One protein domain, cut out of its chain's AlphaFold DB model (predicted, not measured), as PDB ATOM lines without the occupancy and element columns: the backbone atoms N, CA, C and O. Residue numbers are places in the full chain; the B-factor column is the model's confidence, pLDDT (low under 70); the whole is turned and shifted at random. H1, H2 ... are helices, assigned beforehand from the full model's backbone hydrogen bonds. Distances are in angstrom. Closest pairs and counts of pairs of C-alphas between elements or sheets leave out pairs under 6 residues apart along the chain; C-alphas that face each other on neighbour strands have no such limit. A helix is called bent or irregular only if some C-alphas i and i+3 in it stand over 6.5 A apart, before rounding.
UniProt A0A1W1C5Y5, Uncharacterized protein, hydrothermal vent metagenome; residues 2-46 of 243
ATOM      1  N   SER A   2      12.599  48.128 -34.177       71.44
ATOM      2  CA  SER A   2      12.710  46.672 -33.968       71.44
ATOM      3  C   SER A   2      11.576  45.807 -34.554       71.44
ATOM      4  O   SER A   2      11.854  44.743 -35.089       71.44
ATOM      5  N   ILE A   3      10.306  46.239 -34.519       82.25
ATOM      6  CA  ILE A   3       9.168  45.407 -34.985       82.25
ATOM      7  C   ILE A   3       9.197  45.183 -36.507       82.25
ATOM      8  O   ILE A   3       8.972  44.069 -36.974       82.25
ATOM      9  N   LEU A   4       9.523  46.225 -37.280       81.00
ATOM     10  CA  LEU A   4       9.626  46.139 -38.740       81.00
ATOM     11  C   LEU A   4      10.748  45.181 -39.165       81.00
ATOM     12  O   LEU A   4      10.582  44.426 -40.118       81.00
ATOM     13  N   PHE A   5      11.860  45.164 -38.424       76.56
ATOM     14  CA  PHE A   5      12.957  44.231 -38.666       76.56
ATOM     15  C   PHE A   5      12.523  42.776 -38.487       76.56
ATOM     16  O   PHE A   5      12.719  41.965 -39.390       76.56
ATOM     17  N   PHE A   6      11.882  42.450 -37.361       82.00
ATOM     18  CA  PHE A   6      11.393  41.092 -37.124       82.00
ATOM     19  C   PHE A   6      10.341  40.670 -38.157       82.00
ATOM     20  O   PHE A   6      10.340  39.518 -38.586       82.00
ATOM     21  N   ALA A   7       9.499  41.602 -38.618       87.06
ATOM     22  CA  ALA A   7       8.543  41.343 -39.690       87.06
ATOM     23  C   ALA A   7       9.235  41.033 -41.031       87.06
ATOM     24  O   ALA A   7       8.883  40.050 -41.680       87.06
ATOM     25  N   LEU A   8      10.244  41.817 -41.429       84.94
ATOM     26  CA  LEU A   8      11.016  41.595 -42.660       84.94
ATOM     27  C   LEU A   8      11.840  40.304 -42.603       84.94
ATOM     28  O   LEU A   8      11.842  39.534 -43.562       84.94
ATOM     29  N   ALA A   9      12.489  40.029 -41.469       84.19
ATOM     30  CA  ALA A   9      13.214  38.782 -41.247       84.19
ATOM     31  C   ALA A   9      12.265  37.572 -41.305       84.19
ATOM     32  O   ALA A   9      12.563  36.583 -41.972       84.19
ATOM     33  N   GLY A  10      11.089  37.671 -40.678       89.88
ATOM     34  CA  GLY A  10      10.042  36.651 -40.755       89.88
ATOM     35  C   GLY A  10       9.540  36.423 -42.185       89.88
ATOM     36  O   GLY A  10       9.431  35.276 -42.617       89.88
ATOM     37  N   LEU A  11       9.311  37.497 -42.948       92.75
ATOM     38  CA  LEU A  11       8.950  37.443 -44.371       92.75
ATOM     39  C   LEU A  11      10.033  36.758 -45.211       92.75
ATOM     40  O   LEU A  11       9.714  35.906 -46.040       92.75
ATOM     41  N   TYR A  12      11.306  37.076 -44.965       90.81
ATOM     42  CA  TYR A  12      12.432  36.448 -45.652       90.81
ATOM     43  C   TYR A  12      12.531  34.950 -45.348       90.81
ATOM     44  O   TYR A  12      12.689  34.138 -46.258       90.81
ATOM     45  N   ILE A  13      12.370  34.557 -44.080       91.62
ATOM     46  CA  ILE A  13      12.357  33.145 -43.670       91.62
ATOM     47  C   ILE A  13      11.170  32.413 -44.309       91.62
ATOM     48  O   ILE A  13      11.335  31.314 -44.841       91.62
ATOM     49  N   ALA A  14       9.980  33.020 -44.318       94.44
ATOM     50  CA  ALA A  14       8.805  32.450 -44.972       94.44
ATOM     51  C   ALA A  14       9.031  32.266 -46.483       94.44
ATOM     52  O   ALA A  14       8.715  31.206 -47.030       94.44
ATOM     53  N   PHE A  15       9.643  33.256 -47.139       93.38
ATOM     54  CA  PHE A  15      10.039  33.185 -48.543       93.38
ATOM     55  C   PHE A  15      11.058  32.066 -48.797       93.38
ATOM     56  O   PHE A  15      10.843  31.240 -49.684       93.38
ATOM     57  N   MET A  16      12.109  31.960 -47.978       93.38
ATOM     58  CA  MET A  16      13.091  30.871 -48.047       93.38
ATOM     59  C   MET A  16      12.416  29.500 -47.958       93.38
ATOM     60  O   MET A  16      12.633  28.635 -48.808       93.38
ATOM     61  N   VAL A  17      11.542  29.300 -46.965       93.19
ATOM     62  CA  VAL A  17      10.797  28.044 -46.788       93.19
ATOM     63  C   VAL A  17       9.901  27.761 -47.995       93.19
ATOM     64  O   VAL A  17       9.817  26.614 -48.441       93.19
ATOM     65  N   PHE A  18       9.242  28.780 -48.547       95.75
ATOM     66  CA  PHE A  18       8.402  28.647 -49.736       95.75
ATOM     67  C   PHE A  18       9.206  28.205 -50.967       95.75
ATOM     68  O   PHE A  18       8.842  27.213 -51.608       95.75
ATOM     69  N   VAL A  19      10.324  28.878 -51.260       93.31
ATOM     70  CA  VAL A  19      11.218  28.538 -52.380       93.31
ATOM     71  C   VAL A  19      11.782  27.127 -52.210       93.31
ATOM     72  O   VAL A  19      11.764  26.337 -53.157       93.31
ATOM     73  N   MET A  20      12.202  26.757 -50.998       93.12
ATOM     74  CA  MET A  20      12.711  25.415 -50.702       93.12
ATOM     75  C   MET A  20      11.639  24.337 -50.893       93.12
ATOM     76  O   MET A  20      11.891  23.325 -51.549       93.12
ATOM     77  N   LYS A  21      10.413  24.562 -50.399       92.31
ATOM     78  CA  LYS A  21       9.282  23.641 -50.609       92.31
ATOM     79  C   LYS A  21       8.965  23.460 -52.092       92.31
ATOM     80  O   LYS A  21       8.733  22.331 -52.524       92.31
ATOM     81  N   GLN A  22       8.966  24.540 -52.875       92.44
ATOM     82  CA  GLN A  22       8.745  24.457 -54.320       92.44
ATOM     83  C   GLN A  22       9.876  23.716 -55.040       92.44
ATOM     84  O   GLN A  22       9.610  22.840 -55.863       92.44
ATOM     85  N   THR A  23      11.127  24.002 -54.682       91.50
ATOM     86  CA  THR A  23      12.311  23.344 -55.256       91.50
ATOM     87  C   THR A  23      12.269  21.837 -54.999       91.50
ATOM     88  O   THR A  23      12.399  21.046 -55.928       91.50
ATOM     89  N   ILE A  24      11.975  21.419 -53.763       90.12
ATOM     90  CA  ILE A  24      11.861  20.003 -53.384       90.12
ATOM     91  C   ILE A  24      10.754  19.281 -54.165       90.12
ATOM     92  O   ILE A  24      10.928  18.116 -54.522       90.12
ATOM     93  N   LYS A  25       9.622  19.949 -54.424       91.31
ATOM     94  CA  LYS A  25       8.502  19.370 -55.184       91.31
ATOM     95  C   LYS A  25       8.814  19.222 -56.673       91.31
ATOM     96  O   LYS A  25       8.400  18.238 -57.282       91.31
ATOM     97  N   ARG A  26       9.507  20.199 -57.266       89.00
ATOM     98  CA  ARG A  26       9.787  20.228 -58.713       89.00
ATOM     99  C   ARG A  26      11.002  19.389 -59.108       89.00
ATOM    100  O   ARG A  26      11.025  18.833 -60.204       89.00
ATOM    101  N   VAL A  27      11.997  19.262 -58.234       88.75
ATOM    102  CA  VAL A  27      13.243  18.549 -58.534       88.75
ATOM    103  C   VAL A  27      13.100  17.058 -58.212       88.75
ATOM    104  O   VAL A  27      13.234  16.635 -57.064       88.75
ATOM    105  N   LYS A  28      12.852  16.242 -59.245       82.38
ATOM    106  CA  LYS A  28      12.817  14.769 -59.135       82.38
ATOM    107  C   LYS A  28      14.199  14.118 -59.298       82.38
ATOM    108  O   LYS A  28      14.474  13.108 -58.659       82.38
ATOM    109  N   LYS A  29      15.078  14.700 -60.122       81.19
ATOM    110  CA  LYS A  29      16.435  14.205 -60.430       81.19
ATOM    111  C   LYS A  29      17.485  15.170 -59.865       81.19
ATOM    112  O   LYS A  29      17.246  16.370 -59.861       81.19
ATOM    113  N   TYR A  30      18.620  14.660 -59.376       83.44
ATOM    114  CA  TYR A  30      19.702  15.459 -58.759       83.44
ATOM    115  C   TYR A  30      19.286  16.281 -57.528       83.44
ATOM    116  O   TYR A  30      19.899  17.298 -57.207       83.44
ATOM    117  N   LYS A  31      18.266  15.821 -56.794       85.69
ATOM    118  CA  LYS A  31      17.751  16.486 -55.586       85.69
ATOM    119  C   LYS A  31      18.840  16.743 -54.535       85.69
ATOM    120  O   LYS A  31      18.840  17.799 -53.916       85.69
ATOM    121  N   ILE A  32      19.780  15.805 -54.395       85.88
ATOM    122  CA  ILE A  32      20.926  15.891 -53.474       85.88
ATOM    123  C   ILE A  32      21.878  17.039 -53.843       85.88
ATOM    124  O   ILE A  32      22.545  17.563 -52.967       85.88
ATOM    125  N   VAL A  33      21.919  17.464 -55.109       89.88
ATOM    126  CA  VAL A  33      22.797  18.554 -55.566       89.88
ATOM    127  C   VAL A  33      22.042  19.883 -55.589       89.88
ATOM    128  O   VAL A  33      22.490  20.863 -55.009       89.88
ATOM    129  N   ILE A  34      20.856  19.916 -56.202       89.25
ATOM    130  CA  ILE A  34      20.129  21.170 -56.451       89.25
ATOM    131  C   ILE A  34      19.589  21.789 -55.156       89.25
ATOM    132  O   ILE A  34      19.648  23.005 -54.986       89.25
ATOM    133  N   VAL A  35      19.061  20.977 -54.233       89.12
ATOM    134  CA  VAL A  35      18.443  21.497 -53.001       89.12
ATOM    135  C   VAL A  35      19.473  22.201 -52.102       89.12
ATOM    136  O   VAL A  35      19.199  23.333 -51.700       89.12
ATOM    137  N   PRO A  36      20.666  21.627 -51.830       91.31
ATOM    138  CA  PRO A  36      21.723  22.345 -51.119       91.31
ATOM    139  C   PRO A  36      22.203  23.605 -51.841       91.31
ATOM    140  O   PRO A  36      22.381  24.630 -51.191       91.31
ATOM    141  N   SER A  37      22.365  23.575 -53.170       89.38
ATOM    142  CA  SER A  37      22.801  24.756 -53.927       89.38
ATOM    143  C   SER A  37      21.825  25.925 -53.793       89.38
ATOM    144  O   SER A  37      22.253  27.046 -53.534       89.38
ATOM    145  N   VAL A  38      20.517  25.675 -53.908       91.06
ATOM    146  CA  VAL A  38      19.494  26.720 -53.726       91.06
ATOM    147  C   VAL A  38      19.528  27.274 -52.304       91.06
ATOM    148  O   VAL A  38      19.469  28.487 -52.122       91.06
ATOM    149  N   PHE A  39      19.680  26.411 -51.298       90.56
ATOM    150  CA  PHE A  39      19.805  26.849 -49.909       90.56
ATOM    151  C   PHE A  39      21.031  27.748 -49.693       90.56
ATOM    152  O   PHE A  39      20.910  28.811 -49.089       90.56
ATOM    153  N   ILE A  40      22.189  27.365 -50.240       90.25
ATOM    154  CA  ILE A  40      23.424  28.157 -50.173       90.25
ATOM    155  C   ILE A  40      23.233  29.519 -50.849       90.25
ATOM    156  O   ILE A  40      23.587  30.537 -50.263       90.25
ATOM    157  N   VAL A  41      22.633  29.563 -52.042       89.75
ATOM    158  CA  VAL A  41      22.356  30.826 -52.747       89.75
ATOM    159  C   VAL A  41      21.456  31.730 -51.911       89.75
ATOM    160  O   VAL A  41      21.759  32.908 -51.748       89.75
ATOM    161  N   LEU A  42      20.385  31.192 -51.324       90.06
ATOM    162  CA  LEU A  42      19.490  31.985 -50.487       90.06
ATOM    163  C   LEU A  42      20.158  32.458 -49.179       90.06
ATOM    164  O   LEU A  42      19.818  33.521 -48.670       90.06
ATOM    165  N   LEU A  43      21.127  31.726 -48.629       85.62
ATOM    166  CA  LEU A  43      21.942  32.226 -47.512       85.62
ATOM    167  C   LEU A  43      22.933  33.314 -47.947       85.62
ATOM    168  O   LEU A  43      23.246  34.222 -47.175       85.62
ATOM    169  N   LEU A  44      23.422  33.228 -49.181       85.12
ATOM    170  CA  LEU A  44      24.405  34.150 -49.728       85.12
ATOM    171  C   LEU A  44      23.798  35.504 -50.112       85.12
ATOM    172  O   LEU A  44      24.433  36.518 -49.861       85.12
ATOM    173  N   ILE A  45      22.572  35.562 -50.644       83.88
ATOM    174  CA  ILE A  45      21.923  36.829 -51.052       83.88
ATOM    175  C   ILE A  45      22.045  37.947 -49.992       83.88
ATOM    176  O   ILE A  45      22.509  39.028 -50.345       83.88
ATOM    177  N   PRO A  46      21.708  37.731 -48.704       75.44
ATOM    178  CA  PRO A  46      21.833  38.786 -47.698       75.44
ATOM    179  C   PRO A  46      23.273  39.085 -47.269       75.44
ATOM    180  O   PRO A  46      23.522  40.124 -46.666       75.44
TER     181      PRO A  46
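Overview. This is residues 2 to 46 of the 243 residues of an uncharacterized protein of hydrothermal vent metagenome (UniProt A0A1W1C5Y5). Picture a lopsided helical hairpin: a long helix, H1, runs along most of the length of the printed part, and a shorter one, H2, folds back beside its later part after a tight turn. The first stretch of H1, residues 2 to 11, sticks out beyond H2 and stands free. You will find 45 residues printed, with two named helices, H1 then H2, and no named strand; the class is all helix. The outline is a rod of 42 by 19 by 10 A, and the whole is loose, with a radius of gyration of the C-alphas of 12.5 A.

Arrangement. Start at Ser 2 and read to Arg 26: this is H1, and in its backbone every O i to N i+4 pair is within hydrogen-bond range. Go on past the tight link of 4 residues to H2, residues 31 to 44, where 9 of 10 such pairs are within range. The two helices form a hairpin and run opposite ways at a shallow tilt of 19 degrees. They touch, H1 with residues 16 to 24 alone, and their closest C-alphas are those of Ile 24 and Val 35, 6.8 A apart. Their centres are 14.6 A apart.

Along the chain. Find C-alpha 2 at (12.710, 46.672, -33.968); from there H1 runs 36.3 A to C-alpha 26 at (9.787, 20.228, -58.713). Then look for C-alpha 31 at (17.751, 16.486, -55.586), where H2 begins; it ends 19.8 A away at C-alpha 44. H2 is neither bent nor irregular, but only just: C-alphas 32 and 35 are 6.1 A apart.

Size, cuts and confidence. The two C-alphas farthest apart are those of Ser 2 and Lys 29, at 42.1 A. Without residues 2 to 11, the body spans 28 by 16 by 8 A. The printed part has no cut, its mean pLDDT is 87.9, and no printed residue is under 70.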